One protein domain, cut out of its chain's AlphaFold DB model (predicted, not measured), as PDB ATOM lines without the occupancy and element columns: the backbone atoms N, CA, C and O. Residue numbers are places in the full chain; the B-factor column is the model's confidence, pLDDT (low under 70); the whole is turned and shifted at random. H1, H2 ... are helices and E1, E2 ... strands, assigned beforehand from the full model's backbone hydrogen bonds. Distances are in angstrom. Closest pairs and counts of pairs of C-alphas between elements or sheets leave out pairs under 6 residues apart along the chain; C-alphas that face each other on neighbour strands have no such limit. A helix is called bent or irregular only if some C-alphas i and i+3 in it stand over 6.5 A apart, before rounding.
ATOM      1  N   PHE A 684     -11.729  -3.073   0.191       84.69
ATOM      2  CA  PHE A 684     -11.494  -2.396   1.474       84.69
ATOM      3  C   PHE A 684     -12.756  -1.640   1.883       84.69
ATOM      4  O   PHE A 684     -13.471  -1.130   1.021       84.69
ATOM      5  N   SER A 685     -13.061  -1.593   3.181       79.19
ATOM      6  CA  SER A 685     -14.241  -0.864   3.659       79.19
ATOM      7  C   SER A 685     -14.168   0.629   3.289       79.19
ATOM      8  O   SER A 685     -13.089   1.227   3.292       79.19
ATOM      9  N   LYS A 686     -15.328   1.236   2.985       59.41
ATOM     10  CA  LYS A 686     -15.476   2.601   2.427       59.41
ATOM     11  C   LYS A 686     -14.799   3.707   3.266       59.41
ATOM     12  O   LYS A 686     -14.513   4.767   2.733       59.41
ATOM     13  N   ASN A 687     -14.460   3.438   4.533       78.75
ATOM     14  CA  ASN A 687     -13.791   4.364   5.461       78.75
ATOM     15  C   ASN A 687     -12.607   3.743   6.230       78.75
ATOM     16  O   ASN A 687     -12.246   4.222   7.307       78.75
ATOM     17  N   LEU A 688     -11.975   2.694   5.691       82.25
ATOM     18  CA  LEU A 688     -10.988   1.886   6.419       82.25
ATOM     19  C   LEU A 688      -9.896   2.709   7.126       82.25
ATOM     20  O   LEU A 688      -9.626   2.462   8.295       82.25
ATOM     21  N   TYR A 689      -9.306   3.708   6.457       83.25
ATOM     22  CA  TYR A 689      -8.274   4.569   7.055       83.25
ATOM     23  C   TYR A 689      -8.760   5.267   8.329       83.25
ATOM     24  O   TYR A 689      -8.062   5.266   9.337       83.25
ATOM     25  N   ASN A 690      -9.961   5.851   8.297       81.06
ATOM     26  CA  ASN A 690     -10.505   6.571   9.446       81.06
ATOM     27  C   ASN A 690     -10.819   5.630  10.608       81.06
ATOM     28  O   ASN A 690     -10.602   6.015  11.753       81.06
ATOM     29  N   ASN A 691     -11.227   4.400  10.304       77.31
ATOM     30  CA  ASN A 691     -11.556   3.390  11.304       77.31
ATOM     31  C   ASN A 691     -10.310   2.819  11.998       77.31
ATOM     32  O   ASN A 691     -10.396   2.384  13.139       77.31
ATOM     33  N   VAL A 692      -9.153   2.796  11.321       80.75
ATOM     34  CA  VAL A 692      -7.939   2.159  11.865       80.75
ATOM     35  C   VAL A 692      -6.827   3.134  12.237       80.75
ATOM     36  O   VAL A 692      -5.896   2.722  12.923       80.75
ATOM     37  N   LYS A 693      -6.884   4.412  11.833       79.69
ATOM     38  CA  LYS A 693      -5.788   5.379  12.061       79.69
ATOM     39  C   LYS A 693      -5.415   5.530  13.539       79.69
ATOM     40  O   LYS A 693      -4.232   5.518  13.856       79.69
ATOM     41  N   ASN A 694      -6.394   5.593  14.443       79.19
ATOM     42  CA  ASN A 694      -6.134   5.770  15.877       79.19
ATOM     43  C   ASN A 694      -5.469   4.524  16.484       79.19
ATOM     44  O   ASN A 694      -4.615   4.628  17.359       79.19
ATOM     45  N   HIS A 695      -5.809   3.342  15.965       77.88
ATOM     46  CA  HIS A 695      -5.227   2.078  16.397       77.88
ATOM     47  C   HIS A 695      -3.828   1.855  15.801       77.88
ATOM     48  O   HIS A 695      -2.867   1.587  16.526       77.88
ATOM     49  N   MET A 696      -3.687   2.026  14.482       83.56
ATOM     50  CA  MET A 696      -2.434   1.852  13.744       83.56
ATOM     51  C   MET A 696      -1.374   2.874  14.175       83.56
ATOM     52  O   MET A 696      -0.204   2.513  14.272       83.56
ATOM     53  N   PHE A 697      -1.771   4.104  14.511       86.25
ATOM     54  CA  PHE A 697      -0.880   5.177  14.969       86.25
ATOM     55  C   PHE A 697      -1.079   5.526  16.448       86.25
ATOM     56  O   PHE A 697      -0.885   6.671  16.848       86.25
ATOM     57  N   SER A 698      -1.440   4.542  17.275       85.00
ATOM     58  CA  SER A 698      -1.459   4.711  18.731       85.00
ATOM     59  C   SER A 698      -0.081   5.129  19.266       85.00
ATOM     60  O   SER A 698       0.952   4.796  18.674       85.00
ATOM     61  N   THR A 699      -0.033   5.793  20.427       80.94
ATOM     62  CA  THR A 699       1.221   6.213  21.089       80.94
ATOM     63  C   THR A 699       2.224   5.061  21.207       80.94
ATOM     64  O   THR A 699       3.415   5.234  20.961       80.94
ATOM     65  N   LYS A 700       1.739   3.843  21.481       78.56
ATOM     66  CA  LYS A 700       2.561   2.628  21.545       78.56
ATOM     67  C   LYS A 700       3.215   2.282  20.202       78.56
ATOM     68  O   LYS A 700       4.394   1.937  20.173       78.56
ATOM     69  N   HIS A 701       2.487   2.370  19.089       79.88
ATOM     70  CA  HIS A 701       3.046   2.097  17.759       79.88
ATOM     71  C   HIS A 701       3.976   3.212  17.277       79.88
ATOM     72  O   HIS A 701       5.003   2.926  16.653       79.88
ATOM     73  N   ILE A 702       3.657   4.469  17.604       83.56
ATOM     74  CA  ILE A 702       4.532   5.620  17.349       83.56
ATOM     75  C   ILE A 702       5.866   5.436  18.079       83.56
ATOM     76  O   ILE A 702       6.912   5.487  17.429       83.56
ATOM     77  N   ASN A 703       5.837   5.098  19.372       79.50
ATOM     78  CA  ASN A 703       7.038   4.795  20.160       79.50
ATOM     79  C   ASN A 703       7.782   3.555  19.634       79.50
ATOM     80  O   ASN A 703       9.010   3.520  19.634       79.50
ATOM     81  N   GLY A 704       7.057   2.574  19.083       75.69
ATOM     82  CA  GLY A 704       7.616   1.437  18.339       75.69
ATOM     83  C   GLY A 704       8.282   1.807  17.001       75.69
ATOM     84  O   GLY A 704       8.814   0.948  16.295       75.69
ATOM     85  N   GLY A 705       8.278   3.088  16.628       84.81
ATOM     86  CA  GLY A 705       8.950   3.620  15.450       84.81
ATOM     87  C   GLY A 705       8.160   3.471  14.154       84.81
ATOM     88  O   GLY A 705       8.770   3.515  13.087       84.81
ATOM     89  N   ILE A 706       6.831   3.300  14.208       86.06
ATOM     90  CA  ILE A 706       6.000   3.151  12.999       86.06
ATOM     91  C   ILE A 706       6.088   4.372  12.070       86.06
ATOM     92  O   ILE A 706       6.069   4.223  10.851       86.06
ATOM     93  N   MET A 707       6.298   5.566  12.634       90.12
ATOM     94  CA  MET A 707       6.482   6.807  11.872       90.12
ATOM     95  C   MET A 707       7.781   6.828  11.051       90.12
ATOM     96  O   MET A 707       7.906   7.637  10.144       90.12
ATOM     97  N   ARG A 708       8.732   5.908  11.291       86.12
ATOM     98  CA  ARG A 708       9.952   5.762  10.471       86.12
ATOM     99  C   ARG A 708       9.704   5.032   9.139       86.12
ATOM    100  O   ARG A 708      10.603   4.939   8.315       86.12
ATOM    101  N   LEU A 709       8.502   4.487   8.922       85.88
ATOM    102  CA  LEU A 709       8.152   3.708   7.723       85.88
ATOM    103  C   LEU A 709       7.692   4.577   6.534       85.88
ATOM    104  O   LEU A 709       7.530   4.072   5.420       85.88
ATOM    105  N   GLY A 710       7.478   5.879   6.740       86.38
ATOM    106  CA  GLY A 710       7.031   6.803   5.697       86.38
ATOM    107  C   GLY A 710       6.932   8.247   6.184       86.38
ATOM    108  O   GLY A 710       7.112   8.523   7.361       86.38
ATOM    109  N   SER A 711       6.639   9.169   5.268       79.50
ATOM    110  CA  SER A 711       6.610  10.615   5.533       79.50
ATOM    111  C   SER A 711       5.318  11.120   6.188       79.50
ATOM    112  O   SER A 711       5.293  12.224   6.718       79.50
ATOM    113  N   SER A 712       4.233  10.336   6.163       90.62
ATOM    114  CA  SER A 712       2.954  10.681   6.799       90.62
ATOM    115  C   SER A 712       2.149   9.433   7.178       90.62
ATOM    116  O   SER A 712       2.351   8.357   6.609       90.62
ATOM    117  N   GLN A 713       1.185   9.574   8.097       87.75
ATOM    118  CA  GLN A 713       0.276   8.483   8.499       87.75
ATOM    119  C   GLN A 713      -0.469   7.877   7.297       87.75
ATOM    120  O   GLN A 713      -0.545   6.658   7.142       87.75
ATOM    121  N   LYS A 714      -0.963   8.729   6.389       87.81
ATOM    122  CA  LYS A 714      -1.663   8.302   5.170       87.81
ATOM    123  C   LYS A 714      -0.737   7.524   4.228       87.81
ATOM    124  O   LYS A 714      -1.143   6.492   3.701       87.81
ATOM    125  N   ALA A 715       0.509   7.971   4.056       84.44
ATOM    126  CA  ALA A 715       1.490   7.281   3.216       84.44
ATOM    127  C   ALA A 715       1.862   5.899   3.780       84.44
ATOM    128  O   ALA A 715       1.971   4.931   3.029       84.44
ATOM    129  N   ILE A 716       2.007   5.790   5.104       89.25
ATOM    130  CA  ILE A 716       2.288   4.529   5.804       89.25
ATOM    131  C   ILE A 716       1.112   3.547   5.645       89.25
ATOM    132  O   ILE A 716       1.321   2.382   5.303       89.25
ATOM    133  N   PHE A 717      -0.123   4.026   5.820       91.50
ATOM    134  CA  PHE A 717      -1.328   3.225   5.600       91.50
ATOM    135  C   PHE A 717      -1.438   2.748   4.145       91.50
ATOM    136  O   PHE A 717      -1.580   1.549   3.915       91.50
ATOM    137  N   ASN A 718      -1.301   3.640   3.160       90.69
ATOM    138  CA  ASN A 718      -1.410   3.275   1.743       90.69
ATOM    139  C   ASN A 718      -0.378   2.206   1.344       90.69
ATOM    140  O   ASN A 718      -0.745   1.225   0.703       90.69
ATOM    141  N   LYS A 719       0.873   2.313   1.823       91.12
ATOM    142  CA  LYS A 719       1.888   1.265   1.616       91.12
ATOM    143  C   LYS A 719       1.456  -0.090   2.180       91.12
ATOM    144  O   LYS A 719       1.665  -1.110   1.530       91.12
ATOM    145  N   SER A 720       0.831  -0.119   3.360       90.50
ATOM    146  CA  SER A 720       0.317  -1.371   3.937       90.50
ATOM    147  C   SER A 720      -0.809  -1.987   3.095       90.50
ATOM    148  O   SER A 720      -0.852  -3.204   2.918       90.50
ATOM    149  N   ILE A 721      -1.671  -1.155   2.503       93.25
ATOM    150  CA  ILE A 721      -2.757  -1.583   1.615       93.25
ATOM    151  C   ILE A 721      -2.212  -2.143   0.300       93.25
ATOM    152  O   ILE A 721      -2.658  -3.204  -0.138       93.25
ATOM    153  N   ASP A 722      -1.231  -1.484  -0.313       90.69
ATOM    154  CA  ASP A 722      -0.613  -1.949  -1.563       90.69
ATOM    155  C   ASP A 722       0.098  -3.290  -1.394       90.69
ATOM    156  O   ASP A 722       0.075  -4.135  -2.290       90.69
ATOM    157  N   ILE A 723       0.692  -3.504  -0.224       90.44
ATOM    158  CA  ILE A 723       1.272  -4.781   0.174       90.44
ATOM    159  C   ILE A 723       0.155  -5.827   0.293       90.44
ATOM    160  O   ILE A 723       0.195  -6.827  -0.417       90.44
ATOM    161  N   ILE A 724      -0.902  -5.572   1.076       90.38
ATOM    162  CA  ILE A 724      -2.052  -6.487   1.222       90.38
ATOM    163  C   ILE A 724      -2.670  -6.871  -0.134       90.38
ATOM    164  O   ILE A 724      -2.963  -8.045  -0.352       90.38
ATOM    165  N   LYS A 725      -2.815  -5.927  -1.073       86.00
ATOM    166  CA  LYS A 725      -3.346  -6.189  -2.427       86.00
ATOM    167  C   LYS A 725      -2.514  -7.195  -3.231       86.00
ATOM    168  O   LYS A 725      -3.056  -7.860  -4.105       86.00
ATOM    169  N   LYS A 726      -1.213  -7.314  -2.946       82.56
ATOM    170  CA  LYS A 726      -0.297  -8.255  -3.614       82.56
ATOM    171  C   LYS A 726      -0.298  -9.651  -2.974       82.56
ATOM    172  O   LYS A 726       0.359 -10.557  -3.490       82.56
ATOM    173  N   ALA A 727      -1.018  -9.852  -1.867       79.44
ATOM    174  CA  ALA A 727      -1.095 -11.140  -1.187       79.44
ATOM    175  C   ALA A 727      -1.837 -12.181  -2.042       79.44
ATOM    176  O   ALA A 727      -3.022 -12.044  -2.326       79.44
ATOM    177  N   ARG A 728      -1.149 -13.270  -2.413       62.72
ATOM    178  CA  ARG A 728      -1.701 -14.329  -3.285       62.72
ATOM    179  C   ARG A 728      -2.585 -15.353  -2.559       62.72
ATOM    180  O   ARG A 728      -3.227 -16.171  -3.212       62.72
ATOM    181  N   ARG A 729      -2.571 -15.375  -1.220       68.44
ATOM    182  CA  ARG A 729      -3.312 -16.337  -0.383       68.44
ATOM    183  C   ARG A 729      -3.818 -15.649   0.876       68.44
ATOM    184  O   ARG A 729      -3.026 -15.328   1.751       68.44
ATOM    185  N   VAL A 730      -5.126 -15.443   0.963       75.88
ATOM    186  CA  VAL A 730      -5.789 -14.760   2.080       75.88
ATOM    187  C   VAL A 730      -7.017 -15.568   2.470       75.88
ATOM    188  O   VAL A 730      -7.771 -15.964   1.584       75.88
ATOM    189  N   LYS A 731      -7.222 -15.829   3.764       72.69
ATOM    190  CA  LYS A 731      -8.411 -16.543   4.257       72.69
ATOM    191  C   LYS A 731      -9.453 -15.581   4.817       72.69
ATOM    192  O   LYS A 731      -9.119 -14.466   5.210       72.69
ATOM    193  N   VAL A 732     -10.698 -16.040   4.908       77.25
ATOM    194  CA  VAL A 732     -11.710 -15.402   5.758       77.25
ATOM    195  C   VAL A 732     -11.215 -15.422   7.206       77.25
ATOM    196  O   VAL A 732     -10.664 -16.424   7.666       77.25
ATOM    197  N   GLY A 733     -11.368 -14.305   7.907       75.19
ATOM    198  CA  GLY A 733     -10.859 -14.099   9.256       75.19
ATOM    199  C   GLY A 733      -9.509 -13.377   9.299       75.19
ATOM    200  O   GLY A 733      -9.170 -12.578   8.422       75.19
ATOM    201  N   SER A 734      -8.735 -13.641  10.353       82.94
ATOM    202  CA  SER A 734      -7.457 -12.975  10.631       82.94
ATOM    203  C   SER A 734      -6.302 -13.489   9.760       82.94
ATOM    204  O   SER A 734      -6.048 -14.696   9.663       82.94
ATOM    205  N   ASN A 735      -5.549 -12.551   9.182       86.88
ATOM    206  CA  ASN A 735      -4.372 -12.779   8.344       86.88
ATOM    207  C   ASN A 735      -3.196 -11.904   8.816       86.88
ATOM    208  O   ASN A 735      -3.395 -10.810   9.348       86.88
ATOM    209  N   GLU A 736      -1.968 -12.374   8.599       88.75
ATOM    210  CA  GLU A 736      -0.729 -11.659   8.934       88.75
ATOM    211  C   GLU A 736       0.246 -11.698   7.748       88.75
ATOM    212  O   GLU A 736       0.410 -12.740   7.134       88.75
ATOM    213  N   ILE A 737       0.926 -10.594   7.437       89.31
ATOM    214  CA  ILE A 737       2.005 -10.498   6.444       89.31
ATOM    215  C   ILE A 737       3.271 -10.011   7.140       89.31
ATOM    216  O   ILE A 737       3.245  -8.994   7.833       89.31
ATOM    217  N   ARG A 738       4.396 -10.688   6.911       89.25
ATOM    218  CA  ARG A 738       5.723 -10.214   7.335       89.25
ATOM    219  C   ARG A 738       6.511  -9.779   6.112       89.25
ATOM    220  O   ARG A 738       6.648 -10.554   5.172       89.25
ATOM    221  N   THR A 739       6.993  -8.541   6.112       90.69
ATOM    222  CA  THR A 739       7.682  -7.946   4.958       90.69
ATOM    223  C   THR A 739       8.582  -6.780   5.388       90.69
ATOM    224  O   THR A 739       8.853  -6.604   6.581       90.69
ATOM    225  N   TYR A 740       9.055  -5.985   4.428       90.38
ATOM    226  CA  TYR A 740       9.850  -4.784   4.644       90.38
ATOM    227  C   TYR A 740       9.163  -3.555   4.050       90.38
ATOM    228  O   TYR A 740       8.637  -3.595   2.941       90.38
ATOM    229  N   ILE A 741       9.221  -2.435   4.768       88.88
ATOM    230  CA  ILE A 741       8.857  -1.112   4.248       88.88
ATOM    231  C   ILE A 741      10.031  -0.178   4.526       88.88
ATOM    232  O   ILE A 741      10.450  -0.051   5.675       88.88
ATOM    233  N   ASN A 742      10.566   0.463   3.481       86.25
ATOM    234  CA  ASN A 742      11.704   1.388   3.574       86.25
ATOM    235  C   ASN A 742      12.896   0.810   4.376       86.25
ATOM    236  O   ASN A 742      13.432   1.461   5.264       86.25
ATOM    237  N   GLY A 743      13.267  -0.451   4.120       86.12
ATOM    238  CA  GLY A 743      14.393  -1.118   4.794       86.12
ATOM    239  C   GLY A 743      14.124  -1.578   6.235       86.12
ATOM    240  O   GLY A 743      14.992  -2.173   6.869       86.12
ATOM    241  N   HIS A 744      12.920  -1.363   6.772       87.25
ATOM    242  CA  HIS A 744      12.544  -1.810   8.112       87.25
ATOM    243  C   HIS A 744      11.630  -3.035   8.063       87.25
ATOM    244  O   HIS A 744      10.663  -3.063   7.307       87.25
ATOM    245  N   LYS A 745      11.911  -4.025   8.919       91.12
ATOM    246  CA  LYS A 745      11.048  -5.198   9.128       91.12
ATOM    247  C   LYS A 745       9.687  -4.754   9.660       91.12
ATOM    248  O   LYS A 745       9.635  -3.998  10.632       91.12
ATOM    249  N   VAL A 746       8.608  -5.262   9.076       90.62
ATOM    250  CA  VAL A 746       7.234  -4.965   9.493       90.62
ATOM    251  C   VAL A 746       6.359  -6.215   9.527       90.62
ATOM    252  O   VAL A 746       6.536  -7.144   8.739       90.62
ATOM    253  N   THR A 747       5.383  -6.202  10.430       90.62
ATOM    254  CA  THR A 747       4.279  -7.163  10.493       90.62
ATOM    255  C   THR A 747       2.972  -6.413  10.239       90.62
ATOM    256  O   THR A 747       2.655  -5.482  10.975       90.62
ATOM    257  N   ILE A 748       2.206  -6.809   9.223       91.31
ATOM    258  CA  ILE A 748       0.888  -6.253   8.890       91.31
ATOM    259  C   ILE A 748      -0.168  -7.295   9.239       91.31
ATOM    260  O   ILE A 748      -0.083  -8.430   8.787       91.31
ATOM    261  N   ARG A 749      -1.179  -6.924  10.019       88.81
ATOM    262  CA  ARG A 749      -2.310  -7.792  10.365       88.81
ATOM    263  C   ARG A 749      -3.587  -7.231   9.777       88.81
ATOM    264  O   ARG A 749      -3.793  -6.023   9.820       88.81
ATOM    265  N   PHE A 750      -4.443  -8.089   9.247       90.38
ATOM    266  CA  PHE A 750      -5.696  -7.652   8.647       90.38
ATOM    267  C   PHE A 750      -6.776  -8.730   8.725       90.38
ATOM    268  O   PHE A 750      -6.480  -9.924   8.746       90.38
ATOM    269  N   TYR A 751      -8.033  -8.297   8.787       85.44
ATOM    270  CA  TYR A 751      -9.192  -9.182   8.908       85.44
ATOM    271  C   TYR A 751     -10.049  -9.117   7.651       85.44
ATOM    272  O   TYR A 751     -10.431  -8.020   7.228       85.44
ATOM    273  N   VAL A 752     -10.382 -10.277   7.087       82.94
ATOM    274  CA  VAL A 752     -11.175 -10.381   5.858       82.94
ATOM    275  C   VAL A 752     -12.517 -11.032   6.142       82.94
ATOM    276  O   VAL A 752     -12.590 -12.129   6.686       82.94
ATOM    277  N   LEU A 753     -13.596 -10.349   5.781       72.50
ATOM    278  CA  LEU A 753     -14.955 -10.867   5.904       72.50
ATOM    279  C   LEU A 753     -15.224 -11.993   4.887       72.50
ATOM    280  O   LEU A 753     -14.537 -12.063   3.866       72.50
ATOM    281  N   PRO A 754     -16.264 -12.828   5.096       71.00
ATOM    282  CA  PRO A 754     -16.666 -13.869   4.141       71.00
ATOM    283  C   PRO A 754     -16.878 -13.367   2.701       71.00
ATOM    284  O   PRO A 754     -16.662 -14.098   1.741       71.00
ATOM    285  N   ASN A 755     -17.235 -12.089   2.535       68.12
ATOM    286  CA  ASN A 755     -17.451 -11.435   1.240       68.12
ATOM    287  C   ASN A 755     -16.182 -10.814   0.599       68.12
ATOM    288  O   ASN A 755     -16.283 -10.122  -0.423       68.12
ATOM    289  N   GLY A 756     -15.001 -11.019   1.195       71.00
ATOM    290  CA  GLY A 756     -13.706 -10.545   0.683       71.00
ATOM    291  C   GLY A 756     -13.356  -9.101   1.015       71.00
ATOM    292  O   GLY A 756     -12.366  -8.574   0.503       71.00
ATOM    293  N   VAL A 757     -14.157  -8.447   1.861       82.88
ATOM    294  CA  VAL A 757     -13.879  -7.090   2.331       82.88
ATOM    295  C   VAL A 757     -12.920  -7.136   3.522       82.88
ATOM    296  O   VAL A 757     -13.201  -7.757   4.547       82.88
ATOM    297  N   VAL A 758     -11.797  -6.434   3.406       83.88
ATOM    298  CA  VAL A 758     -10.869  -6.144   4.498       83.88
ATOM    299  C   VAL A 758     -11.522  -5.113   5.417       83.88
ATOM    300  O   VAL A 758     -11.692  -3.945   5.049       83.88
ATOM    301  N   LYS A 759     -11.915  -5.561   6.612       86.25
ATOM    302  CA  LYS A 759     -12.615  -4.733   7.609       86.25
ATOM    303  C   LYS A 759     -11.650  -4.000   8.541       86.25
ATOM    304  O   LYS A 759     -11.995  -2.936   9.041       86.25
ATOM    305  N   ASN A 760     -10.459  -4.554   8.770       85.25
ATOM    306  CA  ASN A 760      -9.469  -4.004   9.696       85.25
ATOM    307  C   ASN A 760      -8.044  -4.252   9.179       85.25
ATOM    308  O   ASN A 760      -7.789  -5.305   8.591       85.25
ATOM    309  N   VAL A 761      -7.140  -3.294   9.403       88.06
ATOM    310  CA  VAL A 761      -5.705  -3.368   9.108       88.06
ATOM    311  C   VAL A 761      -4.936  -2.713  10.252       88.06
ATOM    312  O   VAL A 761      -5.236  -1.589  10.645       88.06
ATOM    313  N   ASN A 762      -3.904  -3.388  10.744       87.88
ATOM    314  CA  ASN A 762      -2.959  -2.871  11.722       87.88
ATOM    315  C   ASN A 762      -1.521  -3.221  11.303       87.88
ATOM    316  O   ASN A 762      -1.304  -4.156  10.532       87.88
ATOM    317  N   MET A 763      -0.530  -2.480  11.791       86.81
ATOM    318  CA  MET A 763       0.866  -2.670  11.411       86.81
ATOM    319  C   MET A 763       1.824  -2.407  12.573       86.81
ATOM    320  O   MET A 763       1.620  -1.500  13.371       86.81
ATOM    321  N   PHE A 764       2.901  -3.186  12.628       84.94
ATOM    322  CA  PHE A 764       3.943  -3.112  13.648       84.94
ATOM    323  C   PHE A 764       5.317  -3.095  12.981       84.94
ATOM    324  O   PHE A 764       5.569  -3.867  12.055       84.94
ATOM    325  N   ARG A 765       6.233  -2.254  13.470       84.94
ATOM    326  CA  ARG A 765       7.653  -2.315  13.099       84.94
ATOM    327  C   ARG A 765       8.329  -3.393  13.955       84.94
ATOM    328  O   ARG A 765       8.246  -3.346  15.176       84.94
ATOM    329  N   GLY A 766       8.967  -4.373  13.316       80.56
ATOM    330  CA  GLY A 766       9.513  -5.579  13.950       80.56
ATOM    331  C   GLY A 766       8.706  -6.854  13.663       80.56
ATOM    332  O   GLY A 766       7.725  -6.847  12.918       80.56
ATOM    333  N   HIS A 767       9.162  -7.979  14.223       65.62
ATOM    334  CA  HIS A 767       8.459  -9.264  14.149       65.62
ATOM    335  C   HIS A 767       7.581  -9.431  15.386       65.62
ATOM    336  O   HIS A 767       8.073  -9.318  16.506       65.62
ATOM    337  N   SER A 768       6.292  -9.722  15.199       62.44
ATOM    338  CA  SER A 768       5.462 -10.131  16.332       62.44
ATOM    339  C   SER A 768       5.838 -11.560  16.758       62.44
ATOM    340  O   SER A 768       5.928 -12.463  15.922       62.44
ATOM    341  N   GLY A 769       6.088 -11.771  18.054       54.75
ATOM    342  CA  GLY A 769       6.518 -13.068  18.602       54.75
ATOM    343  C   GLY A 769       5.439 -14.163  18.598       54.75
ATOM    344  O   GLY A 769       5.741 -15.311  18.897       54.75
ATOM    345  N   ARG A 770       4.186 -13.831  18.249       56.03
ATOM    346  CA  ARG A 770       3.052 -14.766  18.138       56.03
ATOM    347  C   ARG A 770       2.183 -14.401  16.935       56.03
ATOM    348  O   ARG A 770       1.743 -13.257  16.828       56.03
ATOM    349  N   ALA A 771       1.919 -15.368  16.058       54.59
ATOM    350  CA  ALA A 771       0.977 -15.210  14.951       54.59
ATOM    351  C   ALA A 771      -0.461 -15.431  15.457       54.59
ATOM    352  O   ALA A 771      -0.742 -16.457  16.064       54.59
ATOM    353  N   ILE A 772      -1.363 -14.475  15.210       52.59
ATOM    354  CA  ILE A 772      -2.795 -14.535  15.600       52.59
ATOM    355  C   ILE A 772      -3.671 -14.846  14.356       52.59
ATOM    356  O   ILE A 772      -4.864 -14.572  14.299       52.59
ATOM    357  N   GLY A 773      -3.072 -15.382  13.289       61.09
ATOM    358  CA  GLY A 773      -3.736 -15.600  12.001       61.09
ATOM    359  C   GLY A 773      -2.861 -16.367  11.012       61.09
ATOM    360  O   GLY A 773      -1.744 -16.759  11.341       61.09
ATOM    361  N   ASN A 774      -3.361 -16.585   9.791       71.38
ATOM    362  CA  ASN A 774      -2.576 -17.259   8.751       71.38
ATOM    363  C   ASN A 774      -1.417 -16.352   8.299       71.38
ATOM    364  O   ASN A 774      -1.666 -15.221   7.875       71.38
ATOM    365  N   LEU A 775      -0.176 -16.837   8.400       77.38
ATOM    366  CA  LEU A 775       1.010 -16.087   7.992       77.38
ATOM    367  C   LEU A 775       1.197 -16.169   6.473       77.38
ATOM    368  O   LEU A 775       1.474 -17.223   5.907       77.38
ATOM    369  N   ILE A 776       1.116 -15.017   5.829       75.62
ATOM    370  CA  ILE A 776       1.337 -14.804   4.408       75.62
ATOM    371  C   ILE A 776       2.783 -14.338   4.236       75.62
ATOM    372  O   ILE A 776       3.182 -13.282   4.735       75.62
ATOM    373  N   ARG A 777       3.585 -15.144   3.539       66.94
ATOM    374  CA  ARG A 777       4.936 -14.749   3.127       66.94
ATOM    375  C   ARG A 777       4.839 -13.924   1.847       66.94
ATOM    376  O   ARG A 777       4.167 -14.354   0.908       66.94
ATOM    377  N   MET A 778       5.476 -12.757   1.851       62.88
ATOM    378  CA  MET A 778       5.624 -11.892   0.679       62.88
ATOM    379  C   MET A 778       7.026 -11.919   0.124       62.88
ATOM    380  O   MET A 778       7.959 -12.075   0.943       62.88
TER     381      MET A 778
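AT A GLANCE: This is residues 684 to 778 of the 778 residues of an uncharacterized protein of Exiguobacterium sp. SH5S13 (UniProt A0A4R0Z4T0). A strongly twisted sheet of three long strands, E1, E2 and E3, with the short E4 added beside E1, has the helix H4 packed on one face. H1 packs along the edge strand E3, and the short helices H2 and H3 sit near the end of the sheet where E3 ends and E2 begins. The printed part has 95 residues, with four named helices and then four named strands in the order H1 H2 H3 H4 E1 E2 E3 E4. The sheet is mixed, in the order E3, E2, E1, E4, and the class is mixed, helices and strands. The whole is compact and rounded, with a radius of gyration of the C-alphas of 12.3 A and spans of 34 by 28 by 21 A.

IN THESE COORDINATES: H1 is residues 688 to 696, 11.3 A long, beginning at C-alpha 688 at (-10.988, 1.886, 6.419); it is irregular, with C-alphas 691 and 694 7.5 A apart. H2 is residues 699 to 703 and H3 residues 706 to 709, 6.1 A and 5.7 A long. H4, residues 713 to 725, measures 18.6 A. E1, residues 733 to 741, measures 24.1 A and bends by 54 degrees at residue 738. E2, residues 744 to 752, measures 25.3 A, from C-alpha 744 at (12.544, -1.810, 8.112). E3, residues 757 to 765, measures 24.5 A and bends by 51 degrees at residue 760. E4, residues 774 to 777, measures 9.7 A and ends with C-alpha 777 at (4.936, -14.749, 3.127).

HOW THE PARTS SIT: E1, E2 and E3 form a meander, each strand the antiparallel neighbour of the one before, with hairpins E1 and E2, and E2 and E3. N 737 and O 748 are 2.7 A apart, and N 749 and O 762 are 2.8 A apart, both within hydrogen-bond range. E4 is parallel to E1, with N 776 and O 736 within hydrogen-bond range at 2.7 A. H4 is on one face of the sheet, two layers with the helix over one face; its Ser 720 and Ile 748 of E2 have their C-alphas 7.0 A apart, the closest of the two elements. H1 is on the sheet, and its closest C-alpha pair with E3 is Met 696 and Asn 762, at 5.2 A. H1 and H4 only just touch, with 3 pairs of C-alphas within 8 A, through residues 713 to 717 of H4 alone; the closest C-alphas are those of Tyr 689 and Phe 717, 7.2 A apart. H3 and H4 only just touch, with 3 such pairs, and only at the corner by their link, with the C-alphas of Leu 709 and Ile 716 closest at 6.2 A. H3 is on the sheet, at a height over the sheet of 8.1 A, while H2 only grazes it with residues 700 to 702. Every O i to N i+4 pair is within hydrogen-bond range in H2 and H4; in H1 it is 3 of 5, and H3 is too short for such a pair.

THE WHOLE: The C-alphas farthest apart, those of Asn 703 and Asn 755, are 34.9 A apart. The printed part has no cut and no long link, and it ends at residue 778, the chain's last residue. The mean pLDDT of the printed part is 81.0, with low confidence at residue 686, residues 728 to 729, residue 755, residues 767 to 773 and residues 777 to 778.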